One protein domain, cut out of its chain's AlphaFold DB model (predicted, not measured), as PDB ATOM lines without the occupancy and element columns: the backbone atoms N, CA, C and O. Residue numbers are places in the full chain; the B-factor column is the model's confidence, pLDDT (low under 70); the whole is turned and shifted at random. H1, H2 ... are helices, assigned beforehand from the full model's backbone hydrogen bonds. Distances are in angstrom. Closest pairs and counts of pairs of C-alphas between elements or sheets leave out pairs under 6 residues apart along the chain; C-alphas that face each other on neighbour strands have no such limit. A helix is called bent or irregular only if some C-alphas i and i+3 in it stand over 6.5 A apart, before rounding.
ATOM      1  N   PHE A 190      30.713 -21.836  14.781       87.31
ATOM      2  CA  PHE A 190      29.382 -21.609  15.368       87.31
ATOM      3  C   PHE A 190      29.295 -21.824  16.893       87.31
ATOM      4  O   PHE A 190      28.529 -22.650  17.398       87.31
ATOM      5  N   LYS A 191      30.136 -21.087  17.625       85.69
ATOM      6  CA  LYS A 191      30.106 -20.972  19.092       85.69
ATOM      7  C   LYS A 191      29.176 -19.844  19.564       85.69
ATOM      8  O   LYS A 191      28.727 -19.833  20.700       85.69
ATOM      9  N   ASN A 192      28.930 -18.885  18.679       91.25
ATOM     10  CA  ASN A 192      28.152 -17.678  18.904       91.25
ATOM     11  C   ASN A 192      27.235 -17.438  17.708       91.25
ATOM     12  O   ASN A 192      27.575 -17.815  16.585       91.25
ATOM     13  N   ASP A 193      26.127 -16.744  17.945       94.56
ATOM     14  CA  ASP A 193      25.212 -16.304  16.898       94.56
ATOM     15  C   ASP A 193      25.097 -14.774  16.919       94.56
ATOM     16  O   ASP A 193      24.626 -14.182  17.892       94.56
ATOM     17  N   LEU A 194      25.571 -14.130  15.850       95.12
ATOM     18  CA  LEU A 194      25.508 -12.679  15.701       95.12
ATOM     19  C   LEU A 194      24.057 -12.208  15.535       95.12
ATOM     20  O   LEU A 194      23.687 -11.150  16.043       95.12
ATOM     21  N   MET A 195      23.217 -13.018  14.886       95.88
ATOM     22  CA  MET A 195      21.809 -12.705  14.680       95.88
ATOM     23  C   MET A 195      21.025 -12.750  15.991       95.88
ATOM     24  O   MET A 195      20.124 -11.937  16.172       95.88
ATOM     25  N   ALA A 196      21.415 -13.603  16.945       97.06
ATOM     26  CA  ALA A 196      20.832 -13.590  18.290       97.06
ATOM     27  C   ALA A 196      21.013 -12.231  18.979       97.06
ATOM     28  O   ALA A 196      20.094 -11.716  19.616       97.06
ATOM     29  N   LYS A 197      22.187 -11.615  18.808       97.56
ATOM     30  CA  LYS A 197      22.482 -10.295  19.370       97.56
ATOM     31  C   LYS A 197      21.800  -9.168  18.601       97.56
ATOM     32  O   LYS A 197      21.227  -8.279  19.221       97.56
ATOM     33  N   LEU A 198      21.817  -9.217  17.271       96.94
ATOM     34  CA  LEU A 198      21.194  -8.195  16.428       96.94
ATOM     35  C   LEU A 198      19.670  -8.185  16.545       96.94
ATOM     36  O   LEU A 198      19.090  -7.135  16.814       96.94
ATOM     37  N   LEU A 199      19.021  -9.344  16.399       96.12
ATOM     38  CA  LEU A 199      17.571  -9.444  16.536       96.12
ATOM     39  C   LEU A 199      17.147  -9.202  17.982       96.12
ATOM     40  O   LEU A 199      16.200  -8.459  18.208       96.12
ATOM     41  N   GLY A 200      17.867  -9.746  18.968       96.12
ATOM     42  CA  GLY A 200      17.604  -9.449  20.375       96.12
ATOM     43  C   GLY A 200      17.699  -7.951  20.675       96.12
ATOM     44  O   GLY A 200      16.790  -7.381  21.280       96.12
ATOM     45  N   GLY A 201      18.753  -7.289  20.183       95.81
ATOM     46  CA  GLY A 201      18.933  -5.844  20.303       95.81
ATOM     47  C   GLY A 201      17.779  -5.072  19.671       95.81
ATOM     48  O   GLY A 201      17.223  -4.175  20.303       95.81
ATOM     49  N   PHE A 202      17.347  -5.483  18.480       94.81
ATOM     50  CA  PHE A 202      16.182  -4.917  17.808       94.81
ATOM     51  C   PHE A 202      14.894  -5.089  18.630       94.81
ATOM     52  O   PHE A 202      14.160  -4.120  18.831       94.81
ATOM     53  N   ILE A 203      14.617  -6.291  19.148       94.75
ATOM     54  CA  ILE A 203      13.410  -6.576  19.936       94.75
ATOM     55  C   ILE A 203      13.360  -5.706  21.199       94.75
ATOM     56  O   ILE A 203      12.318  -5.114  21.487       94.75
ATOM     57  N   HIS A 204      14.476  -5.574  21.920       93.62
ATOM     58  CA  HIS A 204      14.556  -4.707  23.097       93.62
ATOM     59  C   HIS A 204      14.474  -3.216  22.734       93.62
ATOM     60  O   HIS A 204      13.793  -2.446  23.406       93.62
ATOM     61  N   GLU A 205      15.072  -2.782  21.626       91.38
ATOM     62  CA  GLU A 205      14.946  -1.394  21.168       91.38
ATOM     63  C   GLU A 205      13.482  -1.002  20.889       91.38
ATOM     64  O   GLU A 205      13.077   0.143  21.100       91.38
ATOM     65  N   ASN A 206      12.665  -1.968  20.465       87.50
ATOM     66  CA  ASN A 206      11.267  -1.771  20.097       87.50
ATOM     67  C   ASN A 206      10.286  -1.656  21.276       87.50
ATOM     68  O   ASN A 206       9.117  -1.343  21.044       87.50
ATOM     69  N   THR A 207      10.710  -1.878  22.523       79.75
ATOM     70  CA  THR A 207       9.847  -1.683  23.706       79.75
ATOM     71  C   THR A 207       9.962  -0.278  24.304       79.75
ATOM     72  O   THR A 207       9.111   0.117  25.097       79.75
ATOM     73  N   ASN A 208      10.999   0.482  23.925       73.50
ATOM     74  CA  ASN A 208      11.258   1.868  24.334       73.50
ATOM     75  C   ASN A 208      11.377   2.137  25.854       73.50
ATOM     76  O   ASN A 208      11.356   3.300  26.261       73.50
ATOM     77  N   THR A 209      11.578   1.122  26.701       88.62
ATOM     78  CA  THR A 209      11.924   1.348  28.118       88.62
ATOM     79  C   THR A 209      13.425   1.613  28.271       88.62
ATOM     80  O   THR A 209      14.227   1.097  27.498       88.62
ATOM     81  N   ILE A 210      13.844   2.405  29.268       89.44
ATOM     82  CA  ILE A 210      15.278   2.689  29.491       89.44
ATOM     83  C   ILE A 210      16.068   1.390  29.710       89.44
ATOM     84  O   ILE A 210      17.146   1.235  29.139       89.44
ATOM     85  N   ASN A 211      15.515   0.444  30.475       92.50
ATOM     86  CA  ASN A 211      16.157  -0.843  30.745       92.50
ATOM     87  C   ASN A 211      16.306  -1.680  29.471       92.50
ATOM     88  O   ASN A 211      17.377  -2.221  29.218       92.50
ATOM     89  N   ASP A 212      15.273  -1.748  28.630       92.75
ATOM     90  CA  ASP A 212      15.376  -2.471  27.364       92.75
ATOM     91  C   ASP A 212      16.350  -1.785  26.392       92.75
ATOM     92  O   ASP A 212      17.134  -2.461  25.732       92.75
ATOM     93  N   LEU A 213      16.392  -0.449  26.344       94.25
ATOM     94  CA  LEU A 213      17.389   0.272  25.543       94.25
ATOM     95  C   LEU A 213      18.822   0.002  26.032       94.25
ATOM     96  O   LEU A 213      19.737  -0.077  25.211       94.25
ATOM     97  N   GLN A 214      19.029  -0.164  27.344       95.50
ATOM     98  CA  GLN A 214      20.318  -0.587  27.901       95.50
ATOM     99  C   GLN A 214      20.668  -2.014  27.468       95.50
ATOM    100  O   GLN A 214      21.794  -2.247  27.029       95.50
ATOM    101  N   THR A 215      19.714  -2.946  27.520       95.50
ATOM    102  CA  THR A 215      19.905  -4.314  27.017       95.50
ATOM    103  C   THR A 215      20.243  -4.314  25.529       95.50
ATOM    104  O   THR A 215      21.213  -4.950  25.127       95.50
ATOM    105  N   ALA A 216      19.519  -3.546  24.710       96.25
ATOM    106  CA  ALA A 216      19.801  -3.409  23.285       96.25
ATOM    107  C   ALA A 216      21.218  -2.877  23.030       96.25
ATOM    108  O   ALA A 216      21.957  -3.439  22.225       96.25
ATOM    109  N   TYR A 217      21.631  -1.840  23.766       96.69
ATOM    110  CA  TYR A 217      22.983  -1.286  23.694       96.69
ATOM    111  C   TYR A 217      24.059  -2.338  24.002       96.69
ATOM    112  O   TYR A 217      25.049  -2.430  23.274       96.69
ATOM    113  N   LEU A 218      23.861  -3.154  25.042       97.25
ATOM    114  CA  LEU A 218      24.784  -4.238  25.387       97.25
ATOM    115  C   LEU A 218      24.814  -5.321  24.304       97.25
ATOM    116  O   LEU A 218      25.895  -5.709  23.875       97.25
ATOM    117  N   LEU A 219      23.656  -5.738  23.785       97.69
ATOM    118  CA  LEU A 219      23.577  -6.746  22.726       97.69
ATOM    119  C   LEU A 219      24.280  -6.290  21.440       97.69
ATOM    120  O   LEU A 219      25.016  -7.071  20.844       97.69
ATOM    121  N   TYR A 220      24.137  -5.030  21.019       97.94
ATOM    122  CA  TYR A 220      24.866  -4.532  19.846       97.94
ATOM    123  C   TYR A 220      26.381  -4.448  20.082       97.94
ATOM    124  O   TYR A 220      27.161  -4.724  19.166       97.94
ATOM    125  N   ARG A 221      26.823  -4.131  21.307       97.44
ATOM    126  CA  ARG A 221      28.247  -4.210  21.674       97.44
ATOM    127  C   ARG A 221      28.760  -5.648  21.620       97.44
ATOM    128  O   ARG A 221      29.812  -5.880  21.028       97.44
ATOM    129  N   ASP A 222      27.998  -6.600  22.149       97.12
ATOM    130  CA  ASP A 222      28.315  -8.028  22.067       97.12
ATOM    131  C   ASP A 222      28.376  -8.503  20.613       97.12
ATOM    132  O   ASP A 222      29.274  -9.259  20.252       97.12
ATOM    133  N   ALA A 223      27.463  -8.039  19.754       97.81
ATOM    134  CA  ALA A 223      27.483  -8.346  18.328       97.81
ATOM    135  C   ALA A 223      28.791  -7.870  17.676       97.81
ATOM    136  O   ALA A 223      29.437  -8.637  16.964       97.81
ATOM    137  N   ARG A 224      29.238  -6.640  17.961       96.06
ATOM    138  CA  ARG A 224      30.512  -6.115  17.434       96.06
ATOM    139  C   ARG A 224      31.713  -6.917  17.926       96.06
ATOM    140  O   ARG A 224      32.639  -7.192  17.163       96.06
ATOM    141  N   ASP A 225      31.675  -7.344  19.179       93.44
ATOM    142  CA  ASP A 225      32.687  -8.224  19.749       93.44
ATOM    143  C   ASP A 225      32.695  -9.604  19.077       93.44
ATOM    144  O   ASP A 225      33.763 -10.092  18.713       93.44
ATOM    145  N   ILE A 226      31.528 -10.218  18.865       94.75
ATOM    146  CA  ILE A 226      31.364 -11.511  18.179       94.75
ATOM    147  C   ILE A 226      31.819 -11.423  16.721       94.75
ATOM    148  O   ILE A 226      32.461 -12.361  16.232       94.75
ATOM    149  N   LEU A 227      31.548 -10.303  16.040       95.88
ATOM    150  CA  LEU A 227      32.008 -10.057  14.674       95.88
ATOM    151  C   LEU A 227      33.530 -10.249  14.571       95.88
ATOM    152  O   LEU A 227      34.025 -10.969  13.706       95.88
ATOM    153  N   LEU A 228      34.263  -9.661  15.519       91.38
ATOM    154  CA  LEU A 228      35.720  -9.735  15.583       91.38
ATOM    155  C   LEU A 228      36.229 -11.078  16.134       91.38
ATOM    156  O   LEU A 228      37.179 -11.648  15.602       91.38
ATOM    157  N   LYS A 229      35.625 -11.567  17.221       89.50
ATOM    158  CA  LYS A 229      36.106 -12.716  18.006       89.50
ATOM    159  C   LYS A 229      35.764 -14.062  17.393       89.50
ATOM    160  O   LYS A 229      36.470 -15.025  17.662       89.50
ATOM    161  N   ASN A 230      34.690 -14.157  16.615       92.00
ATOM    162  CA  ASN A 230      34.166 -15.431  16.122       92.00
ATOM    163  C   ASN A 230      33.934 -15.407  14.614       92.00
ATOM    164  O   ASN A 230      34.357 -16.323  13.914       92.00
ATOM    165  N   TYR A 231      33.298 -14.354  14.105       95.12
ATOM    166  CA  TYR A 231      32.867 -14.307  12.705       95.12
ATOM    167  C   TYR A 231      34.010 -13.999  11.730       95.12
ATOM    168  O   TYR A 231      33.851 -14.174  10.525       95.12
ATOM    169  N   GLY A 232      35.207 -13.687  12.241       93.50
ATOM    170  CA  GLY A 232      36.449 -13.732  11.469       93.50
ATOM    171  C   GLY A 232      36.785 -15.120  10.898       93.50
ATOM    172  O   GLY A 232      37.657 -15.217  10.040       93.50
ATOM    173  N   GLY A 233      36.104 -16.186  11.335       92.81
ATOM    174  CA  GLY A 233      36.220 -17.531  10.766       92.81
ATOM    175  C   GLY A 233      35.431 -17.750   9.470       92.81
ATOM    176  O   GLY A 233      35.565 -18.816   8.875       92.81
ATOM    177  N   TYR A 234      34.649 -16.764   9.020       95.44
ATOM    178  CA  TYR A 234      33.811 -16.855   7.824       95.44
ATOM    179  C   TYR A 234      34.368 -16.003   6.680       95.44
ATOM    180  O   TYR A 234      34.763 -14.850   6.879       95.44
ATOM    181  N   GLN A 235      34.392 -16.568   5.470       95.38
ATOM    182  CA  GLN A 235      34.985 -15.925   4.291       95.38
ATOM    183  C   GLN A 235      34.295 -14.608   3.915       95.38
ATOM    184  O   GLN A 235      34.964 -13.684   3.454       95.38
ATOM    185  N   SER A 236      32.987 -14.484   4.171       96.06
ATOM    186  CA  SER A 236      32.219 -13.267   3.907       96.06
ATOM    187  C   SER A 236      32.736 -12.085   4.710       96.06
ATOM    188  O   SER A 236      32.625 -10.958   4.244       96.06
ATOM    189  N   PHE A 237      33.342 -12.314   5.878       97.06
ATOM    190  CA  PHE A 237      33.801 -11.262   6.786       97.06
ATOM    191  C   PHE A 237      35.326 -11.133   6.878       97.06
ATOM    192  O   PHE A 237      35.842 -10.076   7.241       97.06
ATOM    193  N   ASN A 238      36.085 -12.167   6.521       96.94
ATOM    194  CA  ASN A 238      37.536 -12.134   6.655       96.94
ATOM    195  C   ASN A 238      38.240 -12.851   5.503       96.94
ATOM    196  O   ASN A 238      38.065 -14.049   5.297       96.94
ATOM    197  N   ARG A 239      39.148 -12.154   4.817       96.38
ATOM    198  CA  ARG A 239      39.991 -12.771   3.777       96.38
ATOM    199  C   ARG A 239      40.954 -13.816   4.354       96.38
ATOM    200  O   ARG A 239      41.301 -14.774   3.672       96.38
ATOM    201  N   ASN A 240      41.331 -13.676   5.627       95.94
ATOM    202  CA  ASN A 240      42.221 -14.590   6.349       95.94
ATOM    203  C   ASN A 240      41.467 -15.660   7.164       95.94
ATOM    204  O   ASN A 240      42.030 -16.229   8.102       95.94
ATOM    205  N   PHE A 241      40.209 -15.959   6.822       94.06
ATOM    206  CA  PHE A 241      39.348 -16.852   7.604       94.06
ATOM    207  C   PHE A 241      39.948 -18.243   7.872       94.06
ATOM    208  O   PHE A 241      39.768 -18.790   8.956       94.06
ATOM    209  N   LYS A 242      40.713 -18.818   6.931       91.31
ATOM    210  CA  LYS A 242      41.374 -20.124   7.122       91.31
ATOM    211  C   LYS A 242      42.382 -20.087   8.272       91.31
ATOM    212  O   LYS A 242      42.226 -20.832   9.235       91.31
ATOM    213  N   LYS A 243      43.329 -19.144   8.216       92.56
ATOM    214  CA  LYS A 243      44.328 -18.922   9.272       92.56
ATOM    215  C   LYS A 243      43.663 -18.582  10.608       92.56
ATOM    216  O   LYS A 243      44.078 -19.080  11.648       92.56
ATOM    217  N   PHE A 244      42.609 -17.762  10.585       94.06
ATOM    218  CA  PHE A 244      41.832 -17.431  11.783       94.06
ATOM    219  C   PHE A 244      41.279 -18.687  12.469       94.06
ATOM    220  O   PHE A 244      41.363 -18.804  13.687       94.06
ATOM    221  N   LYS A 245      40.733 -19.639  11.701       90.19
ATOM    222  CA  LYS A 245      40.200 -20.896  12.243       90.19
ATOM    223  C   LYS A 245      41.296 -21.820  12.767       90.19
ATOM    224  O   LYS A 245      41.104 -22.406  13.826       90.19
ATOM    225  N   GLU A 246      42.400 -21.954  12.033       88.62
ATOM    226  CA  GLU A 246      43.532 -22.820  12.398       88.62
ATOM    227  C   GLU A 246      44.142 -22.422  13.748       88.62
ATOM    228  O   GLU A 246      44.441 -23.280  14.574       88.62
ATOM    229  N   ASP A 247      44.253 -21.118  14.002       91.50
ATOM    230  CA  ASP A 247      44.894 -20.577  15.201       91.50
ATOM    231  C   ASP A 247      43.903 -20.118  16.283       91.50
ATOM    232  O   ASP A 247      44.314 -19.531  17.285       91.50
ATOM    233  N   PHE A 248      42.607 -20.406  16.127       90.19
ATOM    234  CA  PHE A 248      41.549 -19.914  17.018       90.19
ATOM    235  C   PHE A 248      41.775 -20.274  18.495       90.19
ATOM    236  O   PHE A 248      41.540 -19.457  19.386       90.19
ATOM    237  N   GLU A 249      42.291 -21.476  18.773       88.69
ATOM    238  CA  GLU A 249      42.606 -21.942  20.134       88.69
ATOM    239  C   GLU A 249      43.674 -21.074  20.831       88.69
ATOM    240  O   GLU A 249      43.739 -21.041  22.059       88.69
ATOM    241  N   LYS A 250      44.474 -20.314  20.070       90.19
ATOM    242  CA  LYS A 250      45.522 -19.416  20.582       90.19
ATOM    243  C   LYS A 250      44.984 -18.036  20.971       90.19
ATOM    244  O   LYS A 250      45.685 -17.256  21.608       90.19
ATOM    245  N   PHE A 251      43.758 -17.683  20.590       89.88
ATOM    246  CA  PHE A 251      43.247 -16.320  20.777       89.88
ATOM    247  C   PHE A 251      43.119 -15.877  22.239       89.88
ATOM    248  O   PHE A 251      43.468 -14.725  22.513       89.88
ATOM    249  N   PRO A 252      42.706 -16.739  23.195       86.81
ATOM    250  CA  PRO A 252      42.655 -16.355  24.604       86.81
ATOM    251  C   PRO A 252      44.003 -15.876  25.159       86.81
ATOM    252  O   PRO A 252      44.022 -15.008  26.025       86.81
ATOM    253  N   THR A 253      45.125 -16.403  24.655       89.88
ATOM    254  CA  THR A 253      46.474 -16.041  25.122       89.88
ATOM    255  C   THR A 253      47.112 -14.908  24.315       89.88
ATOM    256  O   THR A 253      47.962 -14.196  24.841       89.88
ATOM    257  N   LEU A 254      46.712 -14.708  23.054       87.69
ATOM    258  CA  LEU A 254      47.265 -13.662  22.179       87.69
ATOM    259  C   LEU A 254      46.724 -12.254  22.472       87.69
ATOM    260  O   LEU A 254      47.416 -11.276  22.188       87.69
ATOM    261  N   GLY A 255      45.505 -12.151  23.008       86.94
ATOM    262  CA  GLY A 255      44.807 -10.878  23.205       86.94
ATOM    263  C   GLY A 255      44.182 -10.318  21.917       86.94
ATOM    264  O   GLY A 255      44.632 -10.577  20.799       86.94
ATOM    265  N   MET A 256      43.113  -9.530  22.066       86.06
ATOM    266  CA  MET A 256      42.266  -9.123  20.933       86.06
ATOM    267  C   MET A 256      42.927  -8.155  19.952       86.06
ATOM    268  O   MET A 256      42.624  -8.218  18.761       86.06
ATOM    269  N   ASP A 257      43.839  -7.299  20.409       88.88
ATOM    270  CA  ASP A 257      44.541  -6.364  19.523       88.88
ATOM    271  C   ASP A 257      45.439  -7.108  18.533       88.88
ATOM    272  O   ASP A 257      45.465  -6.798  17.339       88.88
ATOM    273  N   LYS A 258      46.111  -8.160  19.010       91.44
ATOM    274  CA  LYS A 258      46.930  -9.027  18.168       91.44
ATOM    275  C   LYS A 258      46.074  -9.877  17.234       91.44
ATOM    276  O   LYS A 258      46.408  -9.996  16.061       91.44
ATOM    277  N   VAL A 259      44.937 -10.398  17.710       91.12
ATOM    278  CA  VAL A 259      43.967 -11.104  16.850       91.12
ATOM    279  C   VAL A 259      43.493 -10.198  15.710       91.12
ATOM    280  O   VAL A 259      43.564 -10.585  14.543       91.12
ATOM    281  N   ARG A 260      43.082  -8.964  16.029       91.62
ATOM    282  CA  ARG A 260      42.650  -7.973  15.038       91.62
ATOM    283  C   ARG A 260      43.746  -7.683  14.011       91.62
ATOM    284  O   ARG A 260      43.453  -7.622  12.827       91.62
ATOM    285  N   LYS A 261      44.994  -7.519  14.449       93.06
ATOM    286  CA  LYS A 261      46.115  -7.181  13.563       93.06
ATOM    287  C   LYS A 261      46.567  -8.350  12.680       93.06
ATOM    288  O   LYS A 261      46.796  -8.161  11.489       93.06
ATOM    289  N   ASP A 262      46.702  -9.542  13.255       94.44
ATOM    290  CA  ASP A 262      47.427 -10.653  12.623       94.44
ATOM    291  C   ASP A 262      46.505 -11.670  11.920       94.44
ATOM    292  O   ASP A 262      46.982 -12.490  11.119       94.44
ATOM    293  N   TYR A 263      45.199 -11.640  12.223       95.38
ATOM    294  CA  TYR A 263      44.222 -12.640  11.765       95.38
ATOM    295  C   TYR A 263      42.989 -12.062  11.075       95.38
ATOM    296  O   TYR A 263      42.287 -12.818  10.404       95.38
ATOM    297  N   ILE A 264      42.725 -10.758  11.183       96.00
ATOM    298  CA  ILE A 264      41.580 -10.118  10.531       96.00
ATOM    299  C   ILE A 264      42.063  -9.283   9.346       96.00
ATOM    300  O   ILE A 264      42.780  -8.299   9.492       96.00
ATOM    301  N   SER A 265      41.634  -9.677   8.150       97.25
ATOM    302  CA  SER A 265      41.714  -8.889   6.925       97.25
ATOM    303  C   SER A 265      40.279  -8.613   6.455       97.25
ATOM    304  O   SER A 265      39.683  -9.471   5.793       97.25
ATOM    305  N   PRO A 266      39.693  -7.461   6.846       96.88
ATOM    306  CA  PRO A 266      38.282  -7.166   6.623       96.88
ATOM    307  C   PRO A 266      37.879  -7.214   5.150       96.88
ATOM    308  O   PRO A 266      38.554  -6.660   4.275       96.88
ATOM    309  N   THR A 267      36.738  -7.834   4.880       97.06
ATOM    310  CA  THR A 267      36.018  -7.705   3.606       97.06
ATOM    311  C   THR A 267      35.149  -6.437   3.603       97.06
ATOM    312  O   THR A 267      34.962  -5.813   4.654       97.06
ATOM    313  N   PRO A 268      34.564  -6.042   2.453       95.81
ATOM    314  CA  PRO A 268      33.531  -5.008   2.428       95.81
ATOM    315  C   PRO A 268      32.376  -5.301   3.394       95.81
ATOM    316  O   PRO A 268      32.046  -4.433   4.195       95.81
ATOM    317  N   TYR A 269      31.862  -6.537   3.420       96.88
ATOM    318  CA  TYR A 269      30.767  -6.927   4.316       96.88
ATOM    319  C   TYR A 269      31.126  -6.794   5.803       96.88
ATOM    320  O   TYR A 269      30.281  -6.404   6.602       96.88
ATOM    321  N   PHE A 270      32.381  -7.064   6.195       97.31
ATOM    322  CA  PHE A 270      32.824  -6.837   7.578       97.31
ATOM    323  C   PHE A 270      32.782  -5.359   7.935       97.31
ATOM    324  O   PHE A 270      32.288  -5.000   9.000       97.31
ATOM    325  N   ASN A 271      33.309  -4.506   7.055       96.50
ATOM    326  CA  ASN A 271      33.337  -3.068   7.298       96.50
ATOM    327  C   ASN A 271      31.917  -2.499   7.368       96.50
ATOM    328  O   ASN A 271      31.615  -1.752   8.289       96.50
ATOM    329  N   GLU A 272      31.042  -2.913   6.450       96.38
ATOM    330  CA  GLU A 272      29.633  -2.511   6.408       96.38
ATOM    331  C   GLU A 272      28.894  -2.910   7.694       96.38
ATOM    332  O   GLU A 272      28.234  -2.077   8.314       96.38
ATOM    333  N   LEU A 273      29.065  -4.151   8.160       97.75
ATOM    334  CA  LEU A 273      28.458  -4.613   9.408       97.75
ATOM    335  C   LEU A 273      29.048  -3.930  10.645       97.75
ATOM    336  O   LEU A 273      28.309  -3.582  11.566       97.75
ATOM    337  N   ASN A 274      30.361  -3.711  10.679       97.38
ATOM    338  CA  ASN A 274      30.997  -2.996  11.778       97.38
ATOM    339  C   ASN A 274      30.502  -1.541  11.861       97.38
ATOM    340  O   ASN A 274      30.185  -1.074  12.952       97.38
ATOM    341  N   GLU A 275      30.381  -0.844  10.728       97.38
ATOM    342  CA  GLU A 275      29.833   0.517  10.660       97.38
ATOM    343  C   GLU A 275      28.358   0.568  11.074       97.38
ATOM    344  O   GLU A 275      27.958   1.459  11.823       97.38
ATOM    345  N   TYR A 276      27.555  -0.413  10.652       97.31
ATOM    346  CA  TYR A 276      26.167  -0.547  11.094       97.31
ATOM    347  C   TYR A 276      26.069  -0.736  12.613       97.31
ATOM    348  O   TYR A 276      25.305  -0.042  13.281       97.31
ATOM    349  N   LEU A 277      26.886  -1.616  13.193       97.94
ATOM    350  CA  LEU A 277      26.927  -1.827  14.640       97.94
ATOM    351  C   LEU A 277      27.384  -0.571  15.392       97.94
ATOM    352  O   LEU A 277      26.799  -0.235  16.420       97.94
ATOM    353  N   GLU A 278      28.377   0.158  14.878       97.50
ATOM    354  CA  GLU A 278      28.796   1.447  15.441       97.50
ATOM    355  C   GLU A 278      27.655   2.466  15.426       97.50
ATOM    356  O   GLU A 278      27.385   3.084  16.457       97.50
ATOM    357  N   TYR A 279      26.921   2.574  14.314       96.81
ATOM    358  CA  TYR A 279      25.719   3.402  14.223       96.81
ATOM    359  C   TYR A 279      24.691   3.044  15.311       96.81
ATOM    360  O   TYR A 279      24.202   3.938  16.011       96.81
ATOM    361  N   LYS A 280      24.394   1.751  15.511       96.56
ATOM    362  CA  LYS A 280      23.439   1.288  16.536       96.56
ATOM    363  C   LYS A 280      23.911   1.617  17.953       96.56
ATOM    364  O   LYS A 280      23.151   2.177  18.746       96.56
ATOM    365  N   ILE A 281      25.169   1.303  18.268       97.31
ATOM    366  CA  ILE A 281      25.760   1.506  19.597       97.31
ATOM    367  C   ILE A 281      25.807   2.997  19.942       97.31
ATOM    368  O   ILE A 281      25.383   3.388  21.032       97.31
ATOM    369  N   LEU A 282      26.293   3.837  19.025       97.06
ATOM    370  CA  LEU A 282      26.457   5.271  19.255       97.06
ATOM    371  C   LEU A 282      25.114   6.008  19.306       97.06
ATOM    372  O   LEU A 282      24.936   6.862  20.177       97.06
ATOM    373  N   SER A 283      24.140   5.639  18.464       94.81
ATOM    374  CA  SER A 283      22.780   6.200  18.527       94.81
ATOM    375  C   SER A 283      22.124   5.940  19.886       94.81
ATOM    376  O   SER A 283      21.540   6.845  20.488       94.81
ATOM    377  N   LEU A 284      22.266   4.719  20.416       94.44
ATOM    378  CA  LEU A 284      21.772   4.384  21.752       94.44
ATOM    379  C   LEU A 284      22.577   5.080  22.848       94.44
ATOM    380  O   LEU A 284      21.979   5.656  23.753       94.44
ATOM    381  N   SER A 285      23.910   5.097  22.762       95.56
ATOM    382  CA  SER A 285      24.753   5.808  23.729       95.56
ATOM    383  C   SER A 285      24.353   7.279  23.830       95.56
ATOM    384  O   SER A 285      24.127   7.756  24.936       95.56
ATOM    385  N   LYS A 286      24.126   7.975  22.711       92.69
ATOM    386  CA  LYS A 286      23.680   9.375  22.724       92.69
ATOM    387  C   LYS A 286      22.346   9.566  23.463       92.69
ATOM    388  O   LYS A 286      22.162  10.574  24.140       92.69
ATOM    389  N   LYS A 287      21.436   8.589  23.370       89.75
ATOM    390  CA  LYS A 287      20.106   8.621  24.004       89.75
ATOM    391  C   LYS A 287      20.127   8.265  25.494       89.75
ATOM    392  O   LYS A 287      19.430   8.911  26.268       89.75
ATOM    393  N   ILE A 288      20.854   7.218  25.889       94.00
ATOM    394  CA  ILE A 288      20.749   6.628  27.240       94.00
ATOM    395  C   ILE A 288      22.043   6.665  28.059       94.00
ATOM    396  O   ILE A 288      21.998   6.443  29.266       94.00
ATOM    397  N   ARG A 289      23.198   6.921  27.434       93.31
ATOM    398  CA  ARG A 289      24.528   6.954  28.069       93.31
ATOM    399  C   ARG A 289      25.408   8.051  27.439       93.31
ATOM    400  O   ARG A 289      26.451   7.729  26.866       93.31
ATOM    401  N   PRO A 290      24.998   9.334  27.492       92.94
ATOM    402  CA  PRO A 290      25.663  10.405  26.744       92.94
ATOM    403  C   PRO A 290      27.124  10.626  27.166       92.94
ATOM    404  O   PRO A 290      27.932  11.033  26.340       92.94
ATOM    405  N   GLY A 291      27.482  10.304  28.415       93.69
ATOM    406  CA  GLY A 291      28.867  10.377  28.898       93.69
ATOM    407  C   GLY A 291      29.825   9.400  28.205       93.69
ATOM    408  O   GLY A 291      30.999   9.718  28.042       93.69
ATOM    409  N   ASP A 292      29.324   8.257  27.729       93.94
ATOM    410  CA  ASP A 292      30.147   7.255  27.040       93.94
ATOM    411  C   ASP A 292      30.372   7.621  25.563       93.94
ATOM    412  O   ASP A 292      31.301   7.114  24.937       93.94
ATOM    413  N   TYR A 293      29.540   8.500  24.988       95.31
ATOM    414  CA  TYR A 293      29.474   8.733  23.543       95.31
ATOM    415  C   TYR A 293      30.819   9.177  22.960       95.31
ATOM    416  O   TYR A 293      31.362   8.516  22.077       95.31
ATOM    417  N   SER A 294      31.395  10.261  23.487       95.75
ATOM    418  CA  SER A 294      32.662  10.811  22.986       95.75
ATOM    419  C   SER A 294      33.816   9.821  23.134       95.75
ATOM    420  O   SER A 294      34.674   9.729  22.256       95.75
ATOM    421  N   GLN A 295      33.819   9.043  24.221       96.44
ATOM    422  CA  GLN A 295      34.823   8.009  24.448       96.44
ATOM    423  C   GLN A 295      34.682   6.869  23.430       96.44
ATOM    424  O   GLN A 295      35.679   6.421  22.871       96.44
ATOM    425  N   LEU A 296      33.457   6.413  23.152       96.12
ATOM    426  CA  LEU A 296      33.201   5.354  22.175       96.12
ATOM    427  C   LEU A 296      33.578   5.779  20.756       96.12
ATOM    428  O   LEU A 296      34.208   4.992  20.054       96.12
ATOM    429  N   VAL A 297      33.272   7.020  20.359       96.75
ATOM    430  CA  VAL A 297      33.688   7.576  19.056       96.75
ATOM    431  C   VAL A 297      35.208   7.491  18.888       96.75
ATOM    432  O   VAL A 297      35.691   7.078  17.832       96.75
ATOM    433  N   GLN A 298      35.968   7.814  19.940       96.12
ATOM    434  CA  GLN A 298      37.429   7.702  19.934       96.12
ATOM    435  C   GLN A 298      37.904   6.242  19.912       96.12
ATOM    436  O   GLN A 298      38.741   5.891  19.084       96.12
ATOM    437  N   ILE A 299      37.361   5.376  20.778       93.31
ATOM    438  CA  ILE A 299      37.753   3.955  20.876       93.31
ATOM    439  C   ILE A 299      37.487   3.210  19.565       93.31
ATOM    440  O   ILE A 299      38.259   2.330  19.177       93.31
ATOM    441  N   TYR A 300      36.381   3.518  18.894       93.69
ATOM    442  CA  TYR A 300      35.998   2.861  17.649       93.69
ATOM    443  C   TYR A 300      36.647   3.486  16.419       93.69
ATOM    444  O   TYR A 300      36.612   2.860  15.364       93.69
ATOM    445  N   ALA A 301      37.279   4.659  16.558       94.56
ATOM    446  CA  ALA A 301      37.765   5.454  15.435       94.56
ATOM    447  C   ALA A 301      36.668   5.626  14.365       94.56
ATOM    448  O   ALA A 301      36.888   5.400  13.173       94.56
ATOM    449  N   THR A 302      35.457   5.967  14.822       96.00
ATOM    450  CA  THR A 302      34.248   5.963  13.994       96.00
ATOM    451  C   THR A 302      34.362   6.949  12.835       96.00
ATOM    452  O   THR A 302      34.763   8.102  13.003       96.00
ATOM    453  N   LYS A 303      33.981   6.492  11.639       96.88
ATOM    454  CA  LYS A 303      34.018   7.299  10.414       96.88
ATOM    455  C   LYS A 303      33.016   8.449  10.466       96.88
ATOM    456  O   LYS A 303      31.898   8.281  10.949       96.88
ATOM    457  N   GLN A 304      33.374   9.573   9.843       96.31
ATOM    458  CA  GLN A 304      32.493  10.741   9.746       96.31
ATOM    459  C   GLN A 304      31.137  10.399   9.109       96.31
ATOM    460  O   GLN A 304      30.111  10.844   9.602       96.31
ATOM    461  N   THR A 305      31.111   9.513   8.109       94.81
ATOM    462  CA  THR A 305      29.873   9.042   7.463       94.81
ATOM    463  C   THR A 305      28.879   8.404   8.439       94.81
ATOM    464  O   THR A 305      27.670   8.551   8.273       94.81
ATOM    465  N   VAL A 306      29.369   7.707   9.469       96.00
ATOM    466  CA  VAL A 306      28.530   7.117  10.522       96.00
ATOM    467  C   VAL A 306      28.014   8.208  11.461       96.00
ATOM    468  O   VAL A 306      26.837   8.200  11.809       96.00
ATOM    469  N   LEU A 307      28.863   9.169  11.836       95.81
ATOM    470  CA  LEU A 307      28.478  10.296  12.692       95.81
ATOM    471  C   LEU A 307      27.415  11.177  12.018       95.81
ATOM    472  O   LEU A 307      26.399  11.492  12.635       95.81
ATOM    473  N   ASP A 308      27.598  11.491  10.735       94.31
ATOM    474  CA  ASP A 308      26.643  12.264   9.940       94.31
ATOM    475  C   ASP A 308      25.283  11.556   9.870       94.31
ATOM    476  O   ASP A 308      24.245  12.191  10.063       94.31
ATOM    477  N   ARG A 309      25.276  10.225   9.679       92.81
ATOM    478  CA  ARG A 309      24.050   9.406   9.704       92.81
ATOM    479  C   ARG A 309      23.321   9.518  11.044       92.81
ATOM    480  O   ARG A 309      22.101   9.663  11.050       92.81
ATOM    481  N   ILE A 310      24.037   9.464  12.170       92.88
ATOM    482  CA  ILE A 310      23.434   9.563  13.514       92.88
ATOM    483  C   ILE A 310      22.691  10.896  13.683       92.88
ATOM    484  O   ILE A 310      21.577  10.912  14.217       92.88
ATOM    485  N   GLU A 311      23.277  12.002  13.215       90.69
ATOM    486  CA  GLU A 311      22.636  13.321  13.284       90.69
ATOM    487  C   GLU A 311      21.453  13.442  12.314       90.69
ATOM    488  O   GLU A 311      20.370  13.869  12.719       90.69
ATOM    489  N   GLN A 312      21.629  13.022  11.056       86.69
ATOM    490  CA  GLN A 312      20.595  13.092  10.015       86.69
ATOM    491  C   GLN A 312      19.344  12.288  10.386       86.69
ATOM    492  O   GLN A 312      18.223  12.778  10.258       86.69
ATOM    493  N   GLU A 313      19.524  11.075  10.908       84.19
ATOM    494  CA  GLU A 313      18.421  10.190  11.306       84.19
ATOM    495  C   GLU A 313      17.892  10.491  12.707       84.19
ATOM    496  O   GLU A 313      17.117   9.711  13.270       84.19
ATOM    497  N   ARG A 314      18.328  11.613  13.295       78.88
ATOM    498  CA  ARG A 314      17.930  12.061  14.630       78.88
ATOM    499  C   ARG A 314      18.016  10.920  15.641       78.88
ATOM    500  O   ARG A 314      17.120  10.792  16.476       78.88
ATOM    501  N   HIS A 315      19.053  10.077  15.529       75.62
ATOM    502  CA  HIS A 315      19.325   8.914  16.384       75.62
ATOM    503  C   HIS A 315      18.116   7.969  16.617       75.62
ATOM    504  O   HIS A 315      18.071   7.254  17.624       75.62
ATOM    505  N   LYS A 316      17.101   7.979  15.735       79.44
ATOM    506  CA  LYS A 316      15.820   7.271  15.913       79.44
ATOM    507  C   LYS A 316      15.305   6.721  14.573       79.44
ATOM    508  O   LYS A 316      14.309   7.232  14.064       79.44
ATOM    509  N   PRO A 317      15.918   5.661  14.015       85.88
ATOM    510  CA  PRO A 317      15.346   4.994  12.847       85.88
ATOM    511  C   PRO A 317      13.949   4.467  13.193       85.88
ATOM    512  O   PRO A 317      13.725   4.027  14.322       85.88
TER     513      PRO A 317
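Overview. This is residues 190 to 317 of the 562 residues of an uncharacterized protein of Bdellovibrionales bacterium RIFOXYA1_FULL_36_14 (UniProt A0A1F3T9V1). Two long helices, H2 and H6, run side by side in opposite directions as the core, with H1 packed on H2, and H7 and H8 packed on H6. Three short helices, H3, H4 and H5, make a small, loosely joined head at one end of the long axis. The printed part has 128 residues with eight named helices, H1 to H8 in chain order, and no named strand; the class is all helix. It is compact, with a radius of gyration of the C-alphas of 15.2 A, and spans 42 by 28 by 25 A, only just elongated.

Arrangement. H1, residues 194 to 205, and H2, residues 210 to 229, touch as a hairpin at a shallow tilt of 16 degrees; their closest C-alphas, Gly 201 and Ala 216, are 3.9 A apart. H2 touches the hub H6, residues 268 to 288, opposite ways at a shallow tilt of 25 degrees, C-alphas 217 and 281 closest at 5.7 A. H3, residues 241 to 246, only just touches H5, residues 256 to 263, with 3 pairs of C-alphas within 8 A, 244 and 263 closest at 5.4 A. H4, residues 248 to 254, is close to H5 but not clearly touching, C-alphas 251 and 259 closest at 6.6 A. H6, with residues 278 to 286 alone, touches H7, residues 290 to 300, as a hairpin at a shallow tilt of 19 degrees, C-alphas 285 and 293 closest at 5.6 A. With residues 275 to 283 alone it touches H8, residues 304 to 312, at a steep tilt of 45 degrees, C-alphas 279 and 306 closest at 5.9 A. Every O i to N i+4 pair is within hydrogen-bond range in H1, H2, H3, H5, H6 and H8, against 5 of 7 in H7 and 1 of 3 in H4, where 3 of 4 O i to N i+3 pairs are.

Along the chain. H1 begins at C-alpha 194 (25.508, -12.679, 15.701) and H8 ends at C-alpha 312 (20.595, 13.092, 10.015). H6 is 30.2 A long, H2 28.3 A, H1 16.4 A and H7 15.7 A. H4 and H7 are irregular, with 7.2 A from C-alpha 249 to 252 and 7.0 A from 291 to 294.

Size, cuts and confidence. The C-alphas farthest apart, Glu 246 and Arg 314, are 43.3 A apart. The printed part has no cut; the link from H2 to H3 is long, 11 residues. Mean pLDDT of the printed part is 93.3, and no printed residue is under 70.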